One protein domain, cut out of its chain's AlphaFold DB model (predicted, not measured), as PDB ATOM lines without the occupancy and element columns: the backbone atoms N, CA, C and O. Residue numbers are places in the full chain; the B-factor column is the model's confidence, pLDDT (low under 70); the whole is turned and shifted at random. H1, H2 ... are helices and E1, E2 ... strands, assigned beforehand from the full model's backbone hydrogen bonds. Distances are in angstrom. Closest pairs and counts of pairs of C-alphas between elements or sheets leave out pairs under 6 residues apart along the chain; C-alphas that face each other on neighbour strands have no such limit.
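What this domain is: This is residues 23 to 117 and 137 to 219 of the 226 residues of an uncharacterized protein of Anaeromyces robustus (UniProt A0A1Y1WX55). With little regular structure, long loops join small sheets along a longish body: the curled sheet E3-E2-E8-E9, whose hairpin E8-E9 sticks out at one end, and at the other end the sheet E1-E7-E6, with the hairpin E4-E5 between. Of the 178 printed residues only 71 are in named elements, and of these 71 strands hold 67, the class being mostly strand; the order along the chain is E1, H1, E2 to E11, and the whole is compact, with a radius of gyration of the C-alphas of 17.2 A and spans of 63 by 42 by 32 A.

How they stand to each other: E2, residues 65 to 70, forms a hairpin with E3, residues 73 to 78 (N 68 to O 75, 2.9 A), and is antiparallel to E8, residues 170 to 179 (N 67 to O 172, 2.8 A). E8 and E9, residues 183 to 192, form a hairpin (N 175 to O 187, 2.9 A). H1, residues 53 to 56, too short for an O i to N i+4 pair, is on this sheet, height 8.3 A. E4, residues 85 to 89, and E5, residues 95 to 99, form a hairpin; the closest C-alphas of E3 and E4, Ile 75 and Ile 88, are 7.0 A apart. E7, residues 137 to 142, is parallel to E1, residues 23 to 27, and antiparallel to E6, residues 112 to 117. E10, residues 209 to 212, and E11, residues 215 to 218, form a hairpin.

Where its parts are: E8 is 27.5 A long and E9 27.2 A; E9 bends by 51 degrees at residue 188. C-alpha 23 is at (248.440, 206.386, 199.796), C-alpha 218 at (211.694, 194.705, 209.138).

The domain as a whole: Residues 118 to 136 are not printed; C-alphas 117 and 137 are 5.1 A apart. The links E1 to H1, E5 to E6, E7 to E8 and E9 to E10 are long. Residues 104 to 111 are among those under pLDDT 70.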
ATOM      1  N   TYR A  23     248.413 207.229 198.606       68.81
ATOM      2  CA  TYR A  23     248.440 206.386 199.796       68.81
ATOM      3  C   TYR A  23     247.011 206.092 200.249       68.81
ATOM      4  O   TYR A  23     246.157 206.986 200.289       68.81
ATOM      5  N   VAL A  24     246.762 204.831 200.604       79.25
ATOM      6  CA  VAL A  24     245.508 204.398 201.224       79.25
ATOM      7  C   VAL A  24     245.788 204.090 202.690       79.25
ATOM      8  O   VAL A  24     246.533 203.160 202.994       79.25
ATOM      9  N   LEU A  25     245.200 204.869 203.592       85.62
ATOM     10  CA  LEU A  25     245.198 204.573 205.024       85.62
ATOM     11  C   LEU A  25     244.002 203.678 205.326       85.62
ATOM     12  O   LEU A  25     242.900 203.976 204.879       85.62
ATOM     13  N   SER A  26     244.204 202.594 206.072       89.75
ATOM     14  CA  SER A  26     243.135 201.656 206.420       89.75
ATOM     15  C   SER A  26     242.951 201.590 207.925       89.75
ATOM     16  O   SER A  26     243.890 201.266 208.650       89.75
ATOM     17  N   TYR A  27     241.722 201.820 208.366       92.06
ATOM     18  CA  TYR A  27     241.294 201.664 209.749       92.06
ATOM     19  C   TYR A  27     240.280 200.529 209.845       92.06
ATOM     20  O   TYR A  27     239.470 200.340 208.944       92.06
ATOM     21  N   THR A  28     240.345 199.744 210.907       93.50
ATOM     22  CA  THR A  28     239.475 198.604 211.200       93.50
ATOM     23  C   THR A  28     238.795 198.815 212.548       93.50
ATOM     24  O   THR A  28     239.077 199.785 213.249       93.50
ATOM     25  N   TYR A  29     237.944 197.877 212.960       94.62
ATOM     26  CA  TYR A  29     237.366 197.866 214.306       94.62
ATOM     27  C   TYR A  29     238.404 198.106 215.427       94.62
ATOM     28  O   TYR A  29     238.115 198.825 216.388       94.62
ATOM     29  N   ASP A  30     239.604 197.528 215.296       94.81
ATOM     30  CA  ASP A  30     240.620 197.520 216.354       94.81
ATOM     31  C   ASP A  30     241.352 198.862 216.499       94.81
ATOM     32  O   ASP A  30     241.739 199.224 217.607       94.81
ATOM     33  N   ASN A  31     241.520 199.618 215.408       94.25
ATOM     34  CA  ASN A  31     242.315 200.853 215.390       94.25
ATOM     35  C   ASN A  31     241.554 202.084 214.867       94.25
ATOM     36  O   ASN A  31     242.160 203.128 214.645       94.25
ATOM     37  N   ILE A  32     240.230 202.005 214.683       93.31
ATOM     38  CA  ILE A  32     239.419 203.130 214.187       93.31
ATOM     39  C   ILE A  32     239.579 204.401 215.025       93.31
ATOM     40  O   ILE A  32     239.515 205.489 214.476       93.31
ATOM     41  N   THR A  33     239.857 204.302 216.324       93.69
ATOM     42  CA  THR A  33     240.100 205.466 217.193       93.69
ATOM     43  C   THR A  33     241.395 206.215 216.904       93.69
ATOM     44  O   THR A  33     241.527 207.360 217.328       93.69
ATOM     45  N   ASP A  34     242.327 205.603 216.176       93.69
ATOM     46  CA  ASP A  34     243.570 206.252 215.754       93.69
ATOM     47  C   ASP A  34     243.327 207.189 214.557       93.69
ATOM     48  O   ASP A  34     244.199 207.975 214.179       93.69
ATOM     49  N   TYR A  35     242.145 207.110 213.936       89.94
ATOM     50  CA  TYR A  35     241.731 208.004 212.866       89.94
ATOM     51  C   TYR A  35     241.269 209.352 213.427       89.94
ATOM     52  O   TYR A  35     240.353 209.407 214.238       89.94
ATOM     53  N   ASP A  36     241.817 210.469 212.944       87.44
ATOM     54  CA  ASP A  36     241.509 211.817 213.453       87.44
ATOM     55  C   ASP A  36     240.017 212.204 213.380       87.44
ATOM     56  O   ASP A  36     239.566 213.058 214.144       87.44
ATOM     57  N   LYS A  37     239.233 211.567 212.499       87.06
ATOM     58  CA  LYS A  37     237.781 211.787 212.361       87.06
ATOM     59  C   LYS A  37     236.934 210.572 212.740       87.06
ATOM     60  O   LYS A  37     235.800 210.450 212.275       87.06
ATOM     61  N   TYR A  38     237.446 209.690 213.599       89.12
ATOM     62  CA  TYR A  38     236.746 208.472 214.018       89.12
ATOM     63  C   TYR A  38     235.321 208.721 214.535       89.12
ATOM     64  O   TYR A  38     234.444 207.883 214.344       89.12
ATOM     65  N   SER A  39     235.059 209.885 215.139       89.31
ATOM     66  CA  SER A  39     233.748 210.257 215.687       89.31
ATOM     67  C   SER A  39     232.630 210.346 214.642       89.31
ATOM     68  O   SER A  39     231.471 210.474 215.013       89.31
ATOM     69  N   LYS A  40     232.956 210.326 213.342       88.56
ATOM     70  CA  LYS A  40     231.970 210.230 212.254       88.56
ATOM     71  C   LYS A  40     231.504 208.803 211.972       88.56
ATOM     72  O   LYS A  40     230.448 208.626 211.386       88.56
ATOM     73  N   HIS A  41     232.311 207.818 212.357       89.06
ATOM     74  CA  HIS A  41     232.065 206.397 212.107       89.06
ATOM     75  C   HIS A  41     231.625 205.662 213.369       89.06
ATOM     76  O   HIS A  41     231.041 204.584 213.295       89.06
ATOM     77  N   ILE A  42     231.931 206.228 214.538       92.44
ATOM     78  CA  ILE A  42     231.569 205.671 215.835       92.44
ATOM     79  C   ILE A  42     230.490 206.543 216.451       92.44
ATOM     80  O   ILE A  42     230.741 207.691 216.817       92.44
ATOM     81  N   TYR A  43     229.313 205.963 216.640       92.19
ATOM     82  CA  TYR A  43     228.298 206.572 217.470       92.19
ATOM     83  C   TYR A  43     228.722 206.532 218.939       92.19
ATOM     84  O   TYR A  43     228.779 205.467 219.566       92.19
ATOM     85  N   ILE A  44     229.010 207.714 219.481       88.44
ATOM     86  CA  ILE A  44     229.321 207.929 220.892       88.44
ATOM     87  C   ILE A  44     228.059 208.455 221.569       88.44
ATOM     88  O   ILE A  44     227.561 209.535 221.251       88.44
ATOM     89  N   TYR A  45     227.538 207.676 222.509       87.06
ATOM     90  CA  TYR A  45     226.304 207.988 223.214       87.06
ATOM     91  C   TYR A  45     226.505 209.054 224.303       87.06
ATOM     92  O   TYR A  45     227.575 209.195 224.899       87.06
ATOM     93  N   ASP A  46     225.423 209.764 224.624       89.25
ATOM     94  CA  ASP A  46     225.345 210.590 225.828       89.25
ATOM     95  C   ASP A  46     225.117 209.689 227.048       89.25
ATOM     96  O   ASP A  46     224.063 209.062 227.187       89.25
ATOM     97  N   LYS A  47     226.103 209.637 227.950       87.69
ATOM     98  CA  LYS A  47     226.063 208.808 229.165       87.69
ATOM     99  C   LYS A  47     224.851 209.090 230.050       87.69
ATOM    100  O   LYS A  47     224.387 208.182 230.730       87.69
ATOM    101  N   ASN A  48     224.318 210.310 230.018       89.62
ATOM    102  CA  ASN A  48     223.154 210.690 230.819       89.62
ATOM    103  C   ASN A  48     221.825 210.221 230.209       89.62
ATOM    104  O   ASN A  48     220.785 210.353 230.846       89.62
ATOM    105  N   LYS A  49     221.847 209.705 228.975       90.94
ATOM    106  CA  LYS A  49     220.662 209.243 228.241       90.94
ATOM    107  C   LYS A  49     220.619 207.728 228.058       90.94
ATOM    108  O   LYS A  49     219.765 207.230 227.332       90.94
ATOM    109  N   VAL A  50     221.536 206.999 228.688       93.69
ATOM    110  CA  VAL A  50     221.468 205.538 228.742       93.69
ATOM    111  C   VAL A  50     220.268 205.150 229.588       93.69
ATOM    112  O   VAL A  50     220.135 205.612 230.719       93.69
ATOM    113  N   LEU A  51     219.414 204.294 229.045       94.12
ATOM    114  CA  LEU A  51     218.199 203.842 229.709       94.12
ATOM    115  C   LEU A  51     218.160 202.326 229.767       94.12
ATOM    116  O   LEU A  51     218.708 201.634 228.903       94.12
ATOM    117  N   LYS A  52     217.439 201.802 230.757       95.00
ATOM    118  CA  LYS A  52     217.010 200.408 230.708       95.00
ATOM    119  C   LYS A  52     215.891 200.247 229.694       95.00
ATOM    120  O   LYS A  52     215.042 201.126 229.545       95.00
ATOM    121  N   LYS A  53     215.792 199.082 229.060       93.38
ATOM    122  CA  LYS A  53     214.706 198.779 228.114       93.38
ATOM    123  C   LYS A  53     213.317 199.033 228.710       93.38
ATOM    124  O   LYS A  53     212.431 199.569 228.048       93.38
ATOM    125  N   SER A  54     213.123 198.675 229.979       94.38
ATOM    126  CA  SER A  54     211.857 198.907 230.689       94.38
ATOM    127  C   SER A  54     211.501 200.391 230.874       94.38
ATOM    128  O   SER A  54     210.320 200.717 230.999       94.38
ATOM    129  N   GLU A  55     212.492 201.282 230.874       94.38
ATOM    130  CA  GLU A  55     212.320 202.737 230.928       94.38
ATOM    131  C   GLU A  55     212.051 203.291 229.527       94.38
ATOM    132  O   GLU A  55     211.134 204.091 229.355       94.38
ATOM    133  N   VAL A  56     212.761 202.785 228.511       93.06
ATOM    134  CA  VAL A  56     212.519 203.114 227.097       93.06
ATOM    135  C   VAL A  56     211.070 202.828 226.707       93.06
ATOM    136  O   VAL A  56     210.415 203.680 226.115       93.06
ATOM    137  N   LEU A  57     210.520 201.676 227.099       91.94
ATOM    138  CA  LEU A  57     209.126 201.316 226.807       91.94
ATOM    139  C   LEU A  57     208.084 202.246 227.451       91.94
ATOM    140  O   LEU A  57     206.942 202.270 227.001       91.94
ATOM    141  N   LYS A  58     208.460 202.984 228.501       90.25
ATOM    142  CA  LYS A  58     207.606 203.968 229.181       90.25
ATOM    143  C   LYS A  58     207.857 205.395 228.702       90.25
ATOM    144  O   LYS A  58     207.161 206.298 229.153       90.25
ATOM    145  N   SER A  59     208.872 205.609 227.865       84.69
ATOM    146  CA  SER A  59     209.197 206.946 227.391       84.69
ATOM    147  C   SER A  59     208.048 207.506 226.549       84.69
ATOM    148  O   SER A  59     207.433 206.804 225.741       84.69
ATOM    149  N   GLU A  60     207.742 208.776 226.794       74.75
ATOM    150  CA  GLU A  60     206.796 209.562 226.017       74.75
ATOM    151  C   GLU A  60     207.595 210.593 225.212       74.75
ATOM    152  O   GLU A  60     208.393 211.341 225.778       74.75
ATOM    153  N   GLY A  61     207.386 210.654 223.895       68.56
ATOM    154  CA  GLY A  61     207.868 211.761 223.065       68.56
ATOM    155  C   GLY A  61     208.897 211.431 221.978       68.56
ATOM    156  O   GLY A  61     209.536 210.397 221.973       68.56
ATOM    157  N   ASP A  62     209.011 212.380 221.048       68.69
ATOM    158  CA  ASP A  62     209.888 212.480 219.869       68.69
ATOM    159  C   ASP A  62     210.028 211.244 218.952       68.69
ATOM    160  O   ASP A  62     210.883 210.375 219.117       68.69
ATOM    161  N   TYR A  63     209.254 211.259 217.862       71.44
ATOM    162  CA  TYR A  63     209.316 210.304 216.745       71.44
ATOM    163  C   TYR A  63     210.673 210.265 216.015       71.44
ATOM    164  O   TYR A  63     210.868 209.415 215.138       71.44
ATOM    165  N   ASN A  64     211.592 211.182 216.334       76.06
ATOM    166  CA  ASN A  64     212.930 211.250 215.755       76.06
ATOM    167  C   ASN A  64     213.994 210.493 216.563       76.06
ATOM    168  O   ASN A  64     215.135 210.394 216.106       76.06
ATOM    169  N   ILE A  65     213.638 209.949 217.732       84.94
ATOM    170  CA  ILE A  65     214.556 209.190 218.585       84.94
ATOM    171  C   ILE A  65     214.202 207.707 218.521       84.94
ATOM    172  O   ILE A  65     213.083 207.288 218.817       84.94
ATOM    173  N   ASN A  66     215.192 206.905 218.150       90.12
ATOM    174  CA  ASN A  66     215.182 205.462 218.324       90.12
ATOM    175  C   ASN A  66     216.117 205.096 219.478       90.12
ATOM    176  O   ASN A  66     216.893 205.926 219.944       90.12
ATOM    177  N   TYR A  67     216.087 203.842 219.906       93.44
ATOM    178  CA  TYR A  67     217.062 203.311 220.847       93.44
ATOM    179  C   TYR A  67     217.671 202.029 220.309       93.44
ATOM    180  O   TYR A  67     216.941 201.106 219.952       93.44
ATOM    181  N   LEU A  68     218.997 201.963 220.281       93.88
ATOM    182  CA  LEU A  68     219.732 200.734 220.024       93.88
ATOM    183  C   LEU A  68     219.998 200.047 221.363       93.88
ATOM    184  O   LEU A  68     220.600 200.643 222.257       93.88
ATOM    185  N   CYS A  69     219.548 198.803 221.503       93.19
ATOM    186  CA  CYS A  69     219.632 198.067 222.754       93.19
ATOM    187  C   CYS A  69     220.556 196.856 222.629       93.19
ATOM    188  O   CYS A  69     220.480 196.067 221.683       93.19
ATOM    189  N   LYS A  70     221.400 196.671 223.645       91.81
ATOM    190  CA  LYS A  70     222.159 195.443 223.866       91.81
ATOM    191  C   LYS A  70     221.853 194.936 225.267       91.81
ATOM    192  O   LYS A  70     222.167 195.591 226.259       91.81
ATOM    193  N   ASN A  71     221.265 193.744 225.342       89.88
ATOM    194  CA  ASN A  71     220.696 193.206 226.580       89.88
ATOM    195  C   ASN A  71     219.614 194.163 227.127       89.88
ATOM    196  O   ASN A  71     218.721 194.540 226.375       89.88
ATOM    197  N   ASP A  72     219.678 194.552 228.402       92.12
ATOM    198  CA  ASP A  72     218.722 195.494 229.006       92.12
ATOM    199  C   ASP A  72     219.144 196.968 228.860       92.12
ATOM    200  O   ASP A  72     218.411 197.854 229.288       92.12
ATOM    201  N   ILE A  73     220.310 197.247 228.263       94.56
ATOM    202  CA  ILE A  73     220.881 198.595 228.153       94.56
ATOM    203  C   ILE A  73     220.603 199.159 226.765       94.56
ATOM    204  O   ILE A  73     220.935 198.538 225.754       94.56
ATOM    205  N   CYS A  74     220.035 200.357 226.725       94.62
ATOM    206  CA  CYS A  74     219.642 201.042 225.508       94.62
ATOM    207  C   CYS A  74     220.282 202.428 225.435       94.62
ATOM    208  O   CYS A  74     220.250 203.196 226.398       94.62
ATOM    209  N   ILE A  75     220.823 202.760 224.267       94.19
ATOM    210  CA  ILE A  75     221.334 204.095 223.948       94.19
ATOM    211  C   ILE A  75     220.407 204.765 222.930       94.19
ATOM    212  O   ILE A  75     219.929 204.083 222.021       94.19
ATOM    213  N   PRO A  76     220.119 206.071 223.058       91.94
ATOM    214  CA  PRO A  76     219.363 206.779 222.037       91.94
ATOM    215  C   PRO A  76     220.186 206.809 220.752       91.94
ATOM    216  O   PRO A  76     221.402 206.932 220.807       91.94
ATOM    217  N   VAL A  77     219.532 206.714 219.605       89.75
ATOM    218  CA  VAL A  77     220.132 206.873 218.280       89.75
ATOM    219  C   VAL A  77     219.185 207.694 217.411       89.75
ATOM    220  O   VAL A  77     217.967 207.698 217.620       89.75
ATOM    221  N   SER A  78     219.736 208.427 216.443       83.69
ATOM    222  CA  SER A  78     218.910 209.155 215.480       83.69
ATOM    223  C   SER A  78     218.133 208.168 214.606       83.69
ATOM    224  O   SER A  78     218.456 206.983 214.511       83.69
ATOM    225  N   THR A  79     217.081 208.628 213.938       74.44
ATOM    226  CA  THR A  79     216.346 207.724 213.050       74.44
ATOM    227  C   THR A  79     217.026 207.430 211.726       74.44
ATOM    228  O   THR A  79     216.727 206.410 211.104       74.44
ATOM    229  N   ASP A  80     217.937 208.310 211.325       70.62
ATOM    230  CA  ASP A  80     218.821 208.138 210.177       70.62
ATOM    231  C   ASP A  80     220.207 207.721 210.671       70.62
ATOM    232  O   ASP A  80     221.216 208.288 210.273       70.62
ATOM    233  N   PHE A  81     220.234 206.764 211.595       71.50
ATOM    234  CA  PHE A  81     221.455 206.170 212.115       71.50
ATOM    235  C   PHE A  81     222.254 205.553 210.960       71.50
ATOM    236  O   PHE A  81     221.756 204.649 210.280       71.50
ATOM    237  N   LEU A  82     223.441 206.099 210.687       72.19
ATOM    238  CA  LEU A  82     224.262 205.769 209.510       72.19
ATOM    239  C   LEU A  82     225.672 205.311 209.883       72.19
ATOM    240  O   LEU A  82     226.400 204.838 209.013       72.19
ATOM    241  N   GLU A  83     226.055 205.461 211.146       86.31
ATOM    242  CA  GLU A  83     227.363 205.093 211.658       86.31
ATOM    243  C   GLU A  83     227.608 203.583 211.510       86.31
ATOM    244  O   GLU A  83     226.698 202.761 211.632       86.31
ATOM    245  N   GLU A  84     228.852 203.195 211.233       89.19
ATOM    246  CA  GLU A  84     229.219 201.786 211.072       89.19
ATOM    247  C   GLU A  84     229.485 201.092 212.418       89.19
ATOM    248  O   GLU A  84     229.330 199.867 212.546       89.19
ATOM    249  N   PHE A  85     229.847 201.879 213.437       93.62
ATOM    250  CA  PHE A  85     230.141 201.425 214.792       93.62
ATOM    251  C   PHE A  85     229.299 202.164 215.837       93.62
ATOM    252  O   PHE A  85     228.963 203.333 215.676       93.62
ATOM    253  N   ALA A  86     229.040 201.515 216.971       94.19
ATOM    254  CA  ALA A  86     228.482 202.162 218.156       94.19
ATOM    255  C   ALA A  86     229.185 201.699 219.426       94.19
ATOM    256  O   ALA A  86     229.570 200.536 219.553       94.19
ATOM    257  N   GLU A  87     229.311 202.602 220.390       95.06
ATOM    258  CA  GLU A  87     229.750 202.273 221.739       95.06
ATOM    259  C   GLU A  87     228.543 202.098 222.659       95.06
ATOM    260  O   GLU A  87     227.661 202.948 222.707       95.06
ATOM    261  N   ILE A  88     228.493 200.983 223.388       94.62
ATOM    262  CA  ILE A  88     227.419 200.672 224.337       94.62
ATOM    263  C   ILE A  88     228.066 200.219 225.652       94.62
ATOM    264  O   ILE A  88     228.966 199.369 225.620       94.62
ATOM    265  N   PRO A  89     227.662 200.774 226.809       94.75
ATOM    266  CA  PRO A  89     228.176 200.330 228.093       94.75
ATOM    267  C   PRO A  89     227.571 198.980 228.498       94.75
ATOM    268  O   PRO A  89     226.432 198.665 228.156       94.75
ATOM    269  N   ASP A  90     228.328 198.192 229.257       91.06
ATOM    270  CA  ASP A  90     227.788 197.065 230.016       91.06
ATOM    271  C   ASP A  90     227.191 197.523 231.363       91.06
ATOM    272  O   ASP A  90     227.232 198.700 231.725       91.06
ATOM    273  N   GLU A  91     226.641 196.585 232.137       89.31
ATOM    274  CA  GLU A  91     226.028 196.867 233.447       89.31
ATOM    275  C   GLU A  91     227.005 197.458 234.476       89.31
ATOM    276  O   GLU A  91     226.583 198.080 235.448       89.31
ATOM    277  N   LYS A  92     228.315 197.269 234.273       91.19
ATOM    278  CA  LYS A  92     229.382 197.809 235.124       91.19
ATOM    279  C   LYS A  92     229.908 199.152 234.603       91.19
ATOM    280  O   LYS A  92     230.806 199.724 235.216       91.19
ATOM    281  N   GLY A  93     229.369 199.653 233.489       89.00
ATOM    282  CA  GLY A  93     229.805 200.880 232.829       89.00
ATOM    283  C   GLY A  93     231.037 200.713 231.937       89.00
ATOM    284  O   GLY A  93     231.557 201.717 231.444       89.00
ATOM    285  N   ASN A  94     231.513 199.484 231.698       93.75
ATOM    286  CA  ASN A  94     232.600 199.260 230.751       93.75
ATOM    287  C   ASN A  94     232.071 199.482 229.339       93.75
ATOM    288  O   ASN A  94     231.087 198.871 228.921       93.75
ATOM    289  N   ILE A  95     232.739 200.357 228.597       94.00
ATOM    290  CA  ILE A  95     232.341 200.689 227.236       94.00
ATOM    291  C   ILE A  95     232.867 199.611 226.301       94.00
ATOM    292  O   ILE A  95     234.063 199.315 226.290       94.00
ATOM    293  N   LYS A  96     231.974 199.053 225.486       94.62
ATOM    294  CA  LYS A  96     232.346 198.163 224.397       94.62
ATOM    295  C   LYS A  96     231.847 198.723 223.073       94.62
ATOM    296  O   LYS A  96     230.709 199.175 222.963       94.62
ATOM    297  N   ARG A  97     232.715 198.674 222.068       95.81
ATOM    298  CA  ARG A  97     232.379 199.013 220.689       95.81
ATOM    299  C   ARG A  97     231.751 197.813 219.997       95.81
ATOM    300  O   ARG A  97     232.112 196.672 220.265       95.81
ATOM    301  N   TYR A  98     230.832 198.080 219.088       95.12
ATOM    302  CA  TYR A  98     230.223 197.078 218.234       95.12
ATOM    303  C   TYR A  98     230.173 197.590 216.803       95.12
ATOM    304  O   TYR A  98     229.924 198.770 216.573       95.12
ATOM    305  N   ILE A  99     230.364 196.684 215.852       94.06
ATOM    306  CA  ILE A  99     229.934 196.862 214.469       94.06
ATOM    307  C   ILE A  99     228.419 196.697 214.470       94.06
ATOM    308  O   ILE A  99     227.897 195.654 214.884       94.06
ATOM    309  N   ILE A 100     227.724 197.741 214.043       90.94
ATOM    310  CA  ILE A 100     226.258 197.811 214.068       90.94
ATOM    311  C   ILE A 100     225.648 197.494 212.708       90.94
ATOM    312  O   ILE A 100     224.532 196.982 212.644       90.94
ATOM    313  N   GLN A 101     226.409 197.671 211.627       85.31
ATOM    314  CA  GLN A 101     225.955 197.326 210.289       85.31
ATOM    315  C   GLN A 101     225.798 195.808 210.135       85.31
ATOM    316  O   GLN A 101     226.755 195.065 209.913       85.31
ATOM    317  N   SER A 102     224.554 195.356 210.246       84.12
ATOM    318  CA  SER A 102     224.179 193.950 210.139       84.12
ATOM    319  C   SER A 102     223.413 193.703 208.846       84.12
ATOM    320  O   SER A 102     222.642 194.544 208.386       84.12
ATOM    321  N   SER A 103     223.612 192.537 208.231       78.94
ATOM    322  CA  SER A 103     222.887 192.179 207.011       78.94
ATOM    323  C   SER A 103     222.256 190.791 207.077       78.94
ATOM    324  O   SER A 103     222.703 189.893 207.789       78.94
ATOM    325  N   TYR A 104     221.167 190.618 206.325       68.19
ATOM    326  CA  TYR A 104     220.406 189.369 206.275       68.19
ATOM    327  C   TYR A 104     221.061 188.298 205.369       68.19
ATOM    328  O   TYR A 104     220.761 187.112 205.472       68.19
ATOM    329  N   TYR A 105     222.012 188.673 204.511       56.00
ATOM    330  CA  TYR A 105     222.729 187.752 203.625       56.00
ATOM    331  C   TYR A 105     224.133 188.276 203.334       56.00
ATOM    332  O   TYR A 105     224.352 189.477 203.446       56.00
ATOM    333  N   HIS A 106     225.021 187.419 202.807       49.19
ATOM    334  CA  HIS A 106     226.284 187.774 202.130       49.19
ATOM    335  C   HIS A 106     226.090 188.664 200.881       49.19
ATOM    336  O   HIS A 106     226.792 188.530 199.878       49.19
ATOM    337  N   LYS A 107     225.130 189.591 200.882       50.25
ATOM    338  CA  LYS A 107     225.288 190.784 200.076       50.25
ATOM    339  C   LYS A 107     226.502 191.468 200.688       50.25
ATOM    340  O   LYS A 107     226.398 192.048 201.763       50.25
ATOM    341  N   LYS A 108     227.656 191.295 200.041       51.16
ATOM    342  CA  LYS A 108     228.854 192.074 200.323       51.16
ATOM    343  C   LYS A 108     228.463 193.532 200.095       51.16
ATOM    344  O   LYS A 108     228.561 194.032 198.980       51.16
ATOM    345  N   TYR A 109     227.915 194.182 201.116       56.78
ATOM    346  CA  TYR A 109     228.121 195.608 201.253       56.78
ATOM    347  C   TYR A 109     229.635 195.778 201.219       56.78
ATOM    348  O   TYR A 109     230.348 194.945 201.795       56.78
ATOM    349  N   ASP A 110     230.122 196.749 200.451       62.12
ATOM    350  CA  ASP A 110     231.539 197.074 200.510       62.12
ATOM    351  C   ASP A 110     231.865 197.267 201.977       62.12
ATOM    352  O   ASP A 110     231.239 198.095 202.628       62.12
ATOM    353  N   LYS A 111     232.775 196.446 202.512       61.16
ATOM    354  CA  LYS A 111     233.127 196.392 203.942       61.16
ATOM    355  C   LYS A 111     233.854 197.660 204.399       61.16
ATOM    356  O   LYS A 111     234.633 197.614 205.337       61.16
ATOM    357  N   LYS A 112     233.744 198.715 203.600       74.31
ATOM    358  CA  LYS A 112     234.759 199.694 203.273       74.31
ATOM    359  C   LYS A 112     234.053 200.971 202.847       74.31
ATOM    360  O   LYS A 112     233.444 201.012 201.781       74.31
ATOM    361  N   THR A 113     234.192 202.009 203.654       74.81
ATOM    362  CA  THR A 113     233.840 203.377 203.262       74.81
ATOM    363  C   THR A 113     235.118 204.094 202.826       74.81
ATOM    364  O   THR A 113     236.143 203.990 203.504       74.81
ATOM    365  N   TYR A 114     235.077 204.782 201.680       73.12
ATOM    366  CA  TYR A 114     236.195 205.578 201.168       73.12
ATOM    367  C   TYR A 114     235.950 207.060 201.434       73.12
ATOM    368  O   TYR A 114     234.984 207.628 200.927       73.12
ATOM    369  N   GLU A 115     236.862 207.703 202.157       72.69
ATOM    370  CA  GLU A 115     236.902 209.159 202.275       72.69
ATOM    371  C   GLU A 115     238.128 209.719 201.548       72.69
ATOM    372  O   GLU A 115     239.270 209.360 201.840       72.69
ATOM    373  N   GLY A 116     237.897 210.621 200.592       61.19
ATOM    374  CA  GLY A 116     238.970 211.344 199.916       61.19
ATOM    375  C   GLY A 116     239.451 212.533 200.748       61.19
ATOM    376  O   GLY A 116     238.647 213.352 201.194       61.19
ATOM    377  N   ARG A 117     240.769 212.668 200.919       62.91
ATOM    378  CA  ARG A 117     241.404 213.839 201.535       62.91
ATOM    379  C   ARG A 117     242.409 214.466 200.573       62.91
ATOM    380  O   ARG A 117     243.301 213.786 200.074       62.91
ATOM    381  N   THR A 137     245.037 211.374 199.675       67.56
ATOM    382  CA  THR A 137     245.007 210.303 200.672       67.56
ATOM    383  C   THR A 137     243.595 209.746 200.688       67.56
ATOM    384  O   THR A 137     242.645 210.483 200.952       67.56
ATOM    385  N   SER A 138     243.455 208.460 200.385       76.12
ATOM    386  CA  SER A 138     242.179 207.767 200.560       76.12
ATOM    387  C   SER A 138     242.171 207.120 201.935       76.12
ATOM    388  O   SER A 138     243.077 206.358 202.265       76.12
ATOM    389  N   VAL A 139     241.167 207.429 202.744       84.25
ATOM    390  CA  VAL A 139     240.936 206.738 204.010       84.25
ATOM    391  C   VAL A 139     239.923 205.636 203.766       84.25
ATOM    392  O   VAL A 139     238.871 205.871 203.177       84.25
ATOM    393  N   LEU A 140     240.269 204.434 204.200       88.56
ATOM    394  CA  LEU A 140     239.466 203.236 204.100       88.56
ATOM    395  C   LEU A 140     239.002 202.827 205.493       88.56
ATOM    396  O   LEU A 140     239.819 202.423 206.320       88.56
ATOM    397  N   ILE A 141     237.698 202.897 205.739       89.19
ATOM    398  CA  ILE A 141     237.106 202.458 207.003       89.19
ATOM    399  C   ILE A 141     236.534 201.065 206.821       89.19
ATOM    400  O   ILE A 141     235.533 200.885 206.133       89.19
ATOM    401  N   SER A 142     237.201 200.085 207.420       90.38
ATOM    402  CA  SER A 142     236.834 198.681 207.388       90.38
ATOM    403  C   SER A 142     235.974 198.308 208.589       90.38
ATOM    404  O   SER A 142     236.421 198.400 209.731       90.38
ATOM    405  N   PHE A 143     234.772 197.808 208.335       89.62
ATOM    406  CA  PHE A 143     233.889 197.231 209.354       89.62
ATOM    407  C   PHE A 143     233.807 195.702 209.226       89.62
ATOM    408  O   PHE A 143     232.781 195.079 209.501       89.62
ATOM    409  N   GLU A 144     234.908 195.081 208.797       92.62
ATOM    410  CA  GLU A 144     235.063 193.629 208.842       92.62
ATOM    411  C   GLU A 144     235.183 193.136 210.285       92.62
ATOM    412  O   GLU A 144     235.976 193.662 211.068       92.62
ATOM    413  N   CYS A 145     234.416 192.104 210.629       94.12
ATOM    414  CA  CYS A 145     234.521 191.453 211.930       94.12
ATOM    415  C   CYS A 145     235.543 190.304 211.907       94.12
ATOM    416  O   CYS A 145     235.637 189.541 210.952       94.12
ATOM    417  N   ASN A 146     236.282 190.139 212.998       95.81
ATOM    418  CA  ASN A 146     237.210 189.032 213.243       95.81
ATOM    419  C   ASN A 146     236.681 188.058 214.309       95.81
ATOM    420  O   ASN A 146     237.205 186.959 214.468       95.81
ATOM    421  N   SER A 147     235.652 188.455 215.064       96.62
ATOM    422  CA  SER A 147     234.976 187.594 216.038       96.62
ATOM    423  C   SER A 147     233.504 187.966 216.183       96.62
ATOM    424  O   SER A 147     233.126 189.119 215.971       96.62
ATOM    425  N   ASP A 148     232.684 187.010 216.623       95.69
ATOM    426  CA  ASP A 148     231.265 187.236 216.934       95.69
ATOM    427  C   ASP A 148     231.069 188.420 217.879       95.69
ATOM    428  O   ASP A 148     230.178 189.242 217.686       95.69
ATOM    429  N   SER A 149     231.957 188.547 218.865       94.56
ATOM    430  CA  SER A 149     231.853 189.536 219.930       94.56
ATOM    431  C   SER A 149     231.997 190.990 219.462       94.56
ATOM    432  O   SER A 149     231.620 191.885 220.221       94.56
ATOM    433  N   GLN A 150     232.532 191.222 218.257       95.81
ATOM    434  CA  GLN A 150     232.624 192.549 217.641       95.81
ATOM    435  C   GLN A 150     231.300 192.974 216.995       95.81
ATOM    436  O   GLN A 150     231.066 194.164 216.818       95.81
ATOM    437  N   CYS A 151     230.417 192.032 216.665       94.19
ATOM    438  CA  CYS A 151     229.119 192.319 216.066       94.19
ATOM    439  C   CYS A 151     228.067 192.597 217.136       94.19
ATOM    440  O   CYS A 151     227.953 191.855 218.114       94.19
ATOM    441  N   ILE A 152     227.214 193.597 216.914       93.00
ATOM    442  CA  ILE A 152     226.077 193.857 217.808       93.00
ATOM    443  C   ILE A 152     225.124 192.650 217.890       93.00
ATOM    444  O   ILE A 152     224.602 192.337 218.960       93.00
ATOM    445  N   THR A 153     225.003 191.888 216.802       92.25
ATOM    446  CA  THR A 153     224.241 190.630 216.701       92.25
ATOM    447  C   THR A 153     224.944 189.431 217.348       92.25
ATOM    448  O   THR A 153     224.397 188.330 217.394       92.25
ATOM    449  N   ASN A 154     226.180 189.601 217.824       94.12
ATOM    450  CA  ASN A 154     227.035 188.516 218.298       94.12
ATOM    451  C   ASN A 154     227.177 187.373 217.273       94.12
ATOM    452  O   ASN A 154     227.065 186.200 217.632       94.12
ATOM    453  N   LYS A 155     227.309 187.707 215.981       93.69
ATOM    454  CA  LYS A 155     227.502 186.721 214.914       93.69
ATOM    455  C   LYS A 155     228.267 187.300 213.728       93.69
ATOM    456  O   LYS A 155     227.750 188.161 213.016       93.69
ATOM    457  N   CYS A 156     229.463 186.773 213.510       93.38
ATOM    458  CA  CYS A 156     230.387 187.129 212.450       93.38
ATOM    459  C   CYS A 156     230.584 185.937 211.504       93.38
ATOM    460  O   CYS A 156     231.004 184.864 211.929       93.38
ATOM    461  N   ILE A 157     230.300 186.108 210.211       91.69
ATOM    462  CA  ILE A 157     230.567 185.088 209.185       91.69
ATOM    463  C   ILE A 157     231.309 185.735 208.020       91.69
ATOM    464  O   ILE A 157     230.834 186.715 207.452       91.69
ATOM    465  N   ASP A 158     232.471 185.188 207.657       90.62
ATOM    466  CA  ASP A 158     233.322 185.669 206.554       90.62
ATOM    467  C   ASP A 158     233.644 187.175 206.630       90.62
ATOM    468  O   ASP A 158     233.715 187.896 205.626       90.62
ATOM    469  N   GLY A 159     233.812 187.674 207.853       91.00
ATOM    470  CA  GLY A 159     234.053 189.081 208.139       91.00
ATOM    471  C   GLY A 159     232.828 189.986 208.029       91.00
ATOM    472  O   GLY A 159     232.995 191.195 207.915       91.00
ATOM    473  N   PHE A 160     231.613 189.434 208.044       90.12
ATOM    474  CA  PHE A 160     230.363 190.192 208.067       90.12
ATOM    475  C   PHE A 160     229.566 189.938 209.341       90.12
ATOM    476  O   PHE A 160     229.333 188.785 209.715       90.12
ATOM    477  N   CYS A 161     229.059 191.012 209.942       91.56
ATOM    478  CA  CYS A 161     228.029 190.908 210.962       91.56
ATOM    479  C   CYS A 161     226.694 190.553 210.310       91.56
ATOM    480  O   CYS A 161     226.199 191.244 209.413       91.56
ATOM    481  N   ILE A 162     226.114 189.439 210.750       91.00
ATOM    482  CA  ILE A 162     224.835 188.953 210.233       91.00
ATOM    483  C   ILE A 162     223.796 188.910 211.339       91.00
ATOM    484  O   ILE A 162     224.128 188.710 212.509       91.00
ATOM    485  N   PHE A 163     222.525 189.059 210.972       90.06
ATOM    486  CA  PHE A 163     221.446 188.936 211.947       90.06
ATOM    487  C   PHE A 163     221.457 187.557 212.616       90.06
ATOM    488  O   PHE A 163     221.528 186.507 211.964       90.06
ATOM    489  N   ASN A 164     221.395 187.566 213.945       88.38
ATOM    490  CA  ASN A 164     221.449 186.371 214.767       88.38
ATOM    491  C   ASN A 164     220.069 186.077 215.357       88.38
ATOM    492  O   ASN A 164     219.520 186.871 216.109       88.38
ATOM    493  N   LYS A 165     219.508 184.907 215.044       84.38
ATOM    494  CA  LYS A 165     218.190 184.504 215.560       84.38
ATOM    495  C   LYS A 165     218.193 184.220 217.064       84.38
ATOM    496  O   LYS A 165     217.144 184.350 217.684       84.38
ATOM    497  N   GLU A 166     219.332 183.806 217.616       84.56
ATOM    498  CA  GLU A 166     219.486 183.481 219.040       84.56
ATOM    499  C   GLU A 166     219.779 184.728 219.879       84.56
ATOM    500  O   GLU A 166     219.365 184.808 221.031       84.56
ATOM    501  N   ASN A 167     220.450 185.719 219.286       80.75
ATOM    502  CA  ASN A 167     220.784 186.997 219.915       80.75
ATOM    503  C   ASN A 167     220.406 188.150 218.966       80.75
ATOM    504  O   ASN A 167     221.291 188.769 218.369       80.75
ATOM    505  N   PRO A 168     219.100 188.377 218.727       80.94
ATOM    506  CA  PRO A 168     218.667 189.402 217.788       80.94
ATOM    507  C   PRO A 168     219.088 190.776 218.296       80.94
ATOM    508  O   PRO A 168     218.919 191.079 219.478       80.94
ATOM    509  N   THR A 169     219.605 191.615 217.397       83.25
ATOM    510  CA  THR A 169     219.758 193.034 217.711       83.25
ATOM    511  C   THR A 169     218.384 193.604 217.975       83.25
ATOM    512  O   THR A 169     217.457 193.426 217.176       83.25
ATOM    513  N   GLU A 170     218.260 194.276 219.109       90.69
ATOM    514  CA  GLU A 170     217.013 194.890 219.490       90.69
ATOM    515  C   GLU A 170     217.106 196.395 219.310       90.69
ATOM    516  O   GLU A 170     218.032 197.054 219.781       90.69
ATOM    517  N   MET A 171     216.118 196.933 218.612       93.00
ATOM    518  CA  MET A 171     215.916 198.362 218.483       93.00
ATOM    519  C   MET A 171     214.552 198.699 219.071       93.00
ATOM    520  O   MET A 171     213.607 197.920 218.932       93.00
ATOM    521  N   CYS A 172     214.428 199.857 219.702       93.31
ATOM    522  CA  CYS A 172     213.147 200.416 220.108       93.31
ATOM    523  C   CYS A 172     212.867 201.662 219.276       93.31
ATOM    524  O   CYS A 172     213.732 202.521 219.118       93.31
ATOM    525  N   THR A 173     211.673 201.747 218.701       91.69
ATOM    526  CA  THR A 173     211.270 202.887 217.874       91.69
ATOM    527  C   THR A 173     209.827 203.264 218.160       91.69
ATOM    528  O   THR A 173     209.002 202.422 218.535       91.69
ATOM    529  N   TYR A 174     209.525 204.545 217.977       90.00
ATOM    530  CA  TYR A 174     208.165 205.039 218.074       90.00
ATOM    531  C   TYR A 174     207.351 204.652 216.849       90.00
ATOM    532  O   TYR A 174     207.712 204.919 215.702       90.00
ATOM    533  N   ASN A 175     206.193 204.070 217.124       87.25
ATOM    534  CA  ASN A 175     205.205 203.712 216.129       87.25
ATOM    535  C   ASN A 175     203.983 204.592 216.291       87.25
ATOM    536  O   ASN A 175     203.464 204.746 217.395       87.25
ATOM    537  N   TYR A 176     203.512 205.139 215.176       85.88
ATOM    538  CA  TYR A 176     202.284 205.911 215.140       85.88
ATOM    539  C   TYR A 176     201.099 205.012 214.785       85.88
ATOM    540  O   TYR A 176     201.143 204.242 213.821       85.88
ATOM    541  N   SER A 177     200.024 205.134 215.555       83.38
ATOM    542  CA  SER A 177     198.748 204.476 215.307       83.38
ATOM    543  C   SER A 177     197.643 205.520 215.284       83.38
ATOM    544  O   SER A 177     197.528 206.336 216.195       83.38
ATOM    545  N   PHE A 178     196.818 205.487 214.243       83.56
ATOM    546  CA  PHE A 178     195.668 206.371 214.103       83.56
ATOM    547  C   PHE A 178     194.377 205.562 214.109       83.56
ATOM    548  O   PHE A 178     194.221 204.620 213.330       83.56
ATOM    549  N   SER A 179     193.441 205.962 214.965       82.25
ATOM    550  CA  SER A 179     192.068 205.467 214.972       82.25
ATOM    551  C   SER A 179     191.107 206.641 214.852       82.25
ATOM    552  O   SER A 179     191.292 207.665 215.500       82.25
ATOM    553  N   ILE A 180     190.036 206.471 214.076       82.25
ATOM    554  CA  ILE A 180     189.001 207.500 213.895       82.25
ATOM    555  C   ILE A 180     188.346 207.871 215.240       82.25
ATOM    556  O   ILE A 180     187.938 209.010 215.431       82.25
ATOM    557  N   ILE A 181     188.270 206.924 216.182       84.31
ATOM    558  CA  ILE A 181     187.556 207.092 217.458       84.31
ATOM    559  C   ILE A 181     188.452 207.699 218.550       84.31
ATOM    560  O   ILE A 181     187.974 208.467 219.377       84.31
ATOM    561  N   PHE A 182     189.746 207.370 218.557       79.75
ATOM    562  CA  PHE A 182     190.679 207.740 219.636       79.75
ATOM    563  C   PHE A 182     191.780 208.711 219.189       79.75
ATOM    564  O   PHE A 182     192.667 209.042 219.969       79.75
ATOM    565  N   GLY A 183     191.737 209.159 217.932       83.56
ATOM    566  CA  GLY A 183     192.773 209.993 217.340       83.56
ATOM    567  C   GLY A 183     194.086 209.244 217.095       83.56
ATOM    568  O   GLY A 183     194.149 208.008 217.054       83.56
ATOM    569  N   GLY A 184     195.141 210.025 216.875       82.75
ATOM    570  CA  GLY A 184     196.507 209.539 216.717       82.75
ATOM    571  C   GLY A 184     197.214 209.406 218.058       82.75
ATOM    572  O   GLY A 184     197.172 210.330 218.865       82.75
ATOM    573  N   HIS A 185     197.899 208.291 218.278       84.06
ATOM    574  CA  HIS A 185     198.825 208.131 219.392       84.06
ATOM    575  C   HIS A 185     200.105 207.447 218.925       84.06
ATOM    576  O   HIS A 185     200.111 206.659 217.975       84.06
ATOM    577  N   SER A 186     201.193 207.754 219.618       85.31
ATOM    578  CA  SER A 186     202.491 207.126 219.411       85.31
ATOM    579  C   SER A 186     202.793 206.206 220.581       85.31
ATOM    580  O   SER A 186     202.448 206.516 221.718       85.31
ATOM    581  N   TYR A 187     203.447 205.084 220.314       87.62
ATOM    582  CA  TYR A 187     203.905 204.171 221.353       87.62
ATOM    583  C   TYR A 187     205.285 203.625 221.007       87.62
ATOM    584  O   TYR A 187     205.605 203.397 219.837       87.62
ATOM    585  N   MET A 188     206.104 203.418 222.032       91.00
ATOM    586  CA  MET A 188     207.399 202.771 221.884       91.00
ATOM    587  C   MET A 188     207.203 201.265 221.723       91.00
ATOM    588  O   MET A 188     206.492 200.633 222.507       91.00
ATOM    589  N   HIS A 189     207.860 200.668 220.731       92.88
ATOM    590  CA  HIS A 189     207.918 199.216 220.589       92.88
ATOM    591  C   HIS A 189     209.352 198.771 220.336       92.88
ATOM    592  O   HIS A 189     210.052 199.332 219.491       92.88
ATOM    593  N   CYS A 190     209.772 197.749 221.074       93.62
ATOM    594  CA  CYS A 190     211.080 197.133 220.926       93.62
ATOM    595  C   CYS A 190     210.947 195.812 220.172       93.62
ATOM    596  O   CYS A 190     210.042 195.014 220.428       93.62
ATOM    597  N   GLY A 191     211.865 195.565 219.250       93.50
ATOM    598  CA  GLY A 191     211.895 194.342 218.466       93.50
ATOM    599  C   GLY A 191     213.120 194.297 217.574       93.50
ATOM    600  O   GLY A 191     214.080 195.036 217.778       93.50
ATOM    601  N   ARG A 192     213.073 193.442 216.557       92.88
ATOM    602  CA  ARG A 192     214.158 193.315 215.586       92.88
ATOM    603  C   ARG A 192     214.414 194.630 214.861       92.88
ATOM    604  O   ARG A 192     213.478 195.373 214.544       92.88
ATOM    605  N   GLU A 193     215.687 194.879 214.599       90.44
ATOM    606  CA  GLU A 193     216.163 196.024 213.835       90.44
ATOM    607  C   GLU A 193     215.667 195.995 212.377       90.44
ATOM    608  O   GLU A 193     215.290 194.956 211.830       90.44
ATOM    609  N   ILE A 194     215.667 197.163 211.735       88.62
ATOM    610  CA  ILE A 194     215.378 197.318 210.309       88.62
ATOM    611  C   ILE A 194     216.330 196.429 209.489       88.62
ATOM    612  O   ILE A 194     217.530 196.386 209.722       88.62
ATOM    613  N   GLY A 195     215.787 195.732 208.491       88.12
ATOM    614  CA  GLY A 195     216.530 194.827 207.615       88.12
ATOM    615  C   GLY A 195     216.592 193.373 208.092       88.12
ATOM    616  O   GLY A 195     216.833 192.500 207.256       88.12
ATOM    617  N   ASP A 196     216.318 193.092 209.370       90.50
ATOM    618  CA  ASP A 196     216.256 191.720 209.887       90.50
ATOM    619  C   ASP A 196     215.008 190.984 209.376       90.50
ATOM    620  O   ASP A 196     214.005 191.592 209.002       90.50
ATOM    621  N   ILE A 197     215.049 189.655 209.363       91.50
ATOM    622  CA  ILE A 197     213.937 188.792 208.977       91.50
ATOM    623  C   ILE A 197     212.805 188.944 209.970       91.50
ATOM    624  O   ILE A 197     212.994 188.894 211.185       91.50
ATOM    625  N   CYS A 198     211.588 188.939 209.462       93.19
ATOM    626  CA  CYS A 198     210.401 188.863 210.288       93.19
ATOM    627  C   CYS A 198     209.367 187.933 209.667       93.19
ATOM    628  O   CYS A 198     209.324 187.725 208.458       93.19
ATOM    629  N   LYS A 199     208.505 187.358 210.503       94.94
ATOM    630  CA  LYS A 199     207.294 186.670 210.027       94.94
ATOM    631  C   LYS A 199     206.043 187.509 210.237       94.94
ATOM    632  O   LYS A 199     205.061 187.340 209.521       94.94
ATOM    633  N   ARG A 200     206.063 188.381 211.246       95.94
ATOM    634  CA  ARG A 200     204.925 189.189 211.689       95.94
ATOM    635  C   ARG A 200     205.392 190.588 212.048       95.94
ATOM    636  O   ARG A 200     206.484 190.746 212.582       95.94
ATOM    637  N   ASN A 201     204.515 191.567 211.854       95.00
ATOM    638  CA  ASN A 201     204.745 192.975 212.189       95.00
ATOM    639  C   ASN A 201     205.309 193.177 213.597       95.00
ATOM    640  O   ASN A 201     206.336 193.823 213.752       95.00
ATOM    641  N   LYS A 202     204.707 192.526 214.598       94.75
ATOM    642  CA  LYS A 202     205.119 192.633 216.004       94.75
ATOM    643  C   LYS A 202     206.547 192.166 216.313       94.75
ATOM    644  O   LYS A 202     207.033 192.429 217.405       94.75
ATOM    645  N   GLU A 203     207.191 191.424 215.409       95.12
ATOM    646  CA  GLU A 203     208.586 190.994 215.588       95.12
ATOM    647  C   GLU A 203     209.574 192.135 215.325       95.12
ATOM    648  O   GLU A 203     210.686 192.089 215.837       95.12
ATOM    649  N   CYS A 204     209.175 193.142 214.548       94.06
ATOM    650  CA  CYS A 204     209.991 194.302 214.209       94.06
ATOM    651  C   CYS A 204     209.756 195.429 215.201       94.06
ATOM    652  O   CYS A 204     208.611 195.667 215.581       94.06
ATOM    653  N   SER A 205     210.806 196.172 215.537       93.44
ATOM    654  CA  SER A 205     210.703 197.393 216.347       93.44
ATOM    655  C   SER A 205     209.717 198.399 215.746       93.44
ATOM    656  O   SER A 205     208.887 198.982 216.434       93.44
ATOM    657  N   SER A 206     209.732 198.523 214.424       92.25
ATOM    658  CA  SER A 206     208.876 199.399 213.621       92.25
ATOM    659  C   SER A 206     207.445 198.909 213.413       92.25
ATOM    660  O   SER A 206     206.714 199.468 212.589       92.25
ATOM    661  N   TYR A 207     207.083 197.786 214.039       93.06
ATOM    662  CA  TYR A 207     205.811 197.102 213.826       93.06
ATOM    663  C   TYR A 207     205.481 196.873 212.332       93.06
ATOM    664  O   TYR A 207     204.319 196.781 211.932       93.06
ATOM    665  N   ASN A 208     206.507 196.801 211.477       93.31
ATOM    666  CA  ASN A 208     206.366 196.793 210.029       93.31
ATOM    667  C   ASN A 208     207.233 195.692 209.421       93.31
ATOM    668  O   ASN A 208     208.430 195.867 209.197       93.31
ATOM    669  N   CYS A 209     206.603 194.551 209.157       95.25
ATOM    670  CA  CYS A 209     207.213 193.414 208.493       95.25
ATOM    671  C   CYS A 209     206.745 193.380 207.038       95.25
ATOM    672  O   CYS A 209     205.590 193.047 206.763       95.25
ATOM    673  N   PHE A 210     207.625 193.732 206.102       92.69
ATOM    674  CA  PHE A 210     207.263 193.869 204.693       92.69
ATOM    675  C   PHE A 210     207.983 192.847 203.818       92.69
ATOM    676  O   PHE A 210     209.105 192.428 204.101       92.69
ATOM    677  N   LYS A 211     207.333 192.451 202.723       93.00
ATOM    678  CA  LYS A 211     207.906 191.514 201.759       93.00
ATOM    679  C   LYS A 211     208.922 192.226 200.865       93.00
ATOM    680  O   LYS A 211     208.559 193.112 200.094       93.00
ATOM    681  N   TYR A 212     210.177 191.791 200.923       87.31
ATOM    682  CA  TYR A 212     211.263 192.223 200.051       87.31
ATOM    683  C   TYR A 212     211.864 191.017 199.316       87.31
ATOM    684  O   TYR A 212     212.478 190.131 199.916       87.31
ATOM    685  N   LYS A 213     211.701 190.981 197.988       87.06
ATOM    686  CA  LYS A 213     212.051 189.822 197.146       87.06
ATOM    687  C   LYS A 213     211.376 188.536 197.663       87.06
ATOM    688  O   LYS A 213     210.149 188.455 197.695       87.06
ATOM    689  N   ASN A 214     212.173 187.552 198.084       88.12
ATOM    690  CA  ASN A 214     211.722 186.227 198.520       88.12
ATOM    691  C   ASN A 214     211.550 186.110 200.041       88.12
ATOM    692  O   ASN A 214     211.278 185.023 200.536       88.12
ATOM    693  N   ASN A 215     211.729 187.200 200.789       90.06
ATOM    694  CA  ASN A 215     211.703 187.185 202.246       90.06
ATOM    695  C   ASN A 215     210.882 188.344 202.804       90.06
ATOM    696  O   ASN A 215     210.632 189.330 202.117       90.06
ATOM    697  N   ASN A 216     210.511 188.234 204.072       93.56
ATOM    698  CA  ASN A 216     209.919 189.325 204.827       93.56
ATOM    699  C   ASN A 216     210.983 189.912 205.756       93.56
ATOM    700  O   ASN A 216     211.648 189.157 206.468       93.56
ATOM    701  N   ILE A 217     211.143 191.234 205.732       92.56
ATOM    702  CA  ILE A 217     212.127 191.953 206.541       92.56
ATOM    703  C   ILE A 217     211.483 193.121 207.290       92.56
ATOM    704  O   ILE A 217     210.444 193.645 206.880       92.56
ATOM    705  N   CYS A 218     212.109 193.539 208.382       92.56
ATOM    706  CA  CYS A 218     211.694 194.705 209.138       92.56
ATOM    707  C   CYS A 218     211.967 195.985 208.342       92.56
ATOM    708  O   CYS A 218     213.086 196.231 207.896       92.56
ATOM    709  N   ALA A 219     210.935 196.798 208.133       91.06
ATOM    710  CA  ALA A 219     211.023 198.088 207.449       91.06
ATOM    711  C   ALA A 219     211.083 199.249 208.442       91.06
ATOM    712  O   ALA A 219     210.937 199.062 209.644       91.06
TER     713      ALA A 219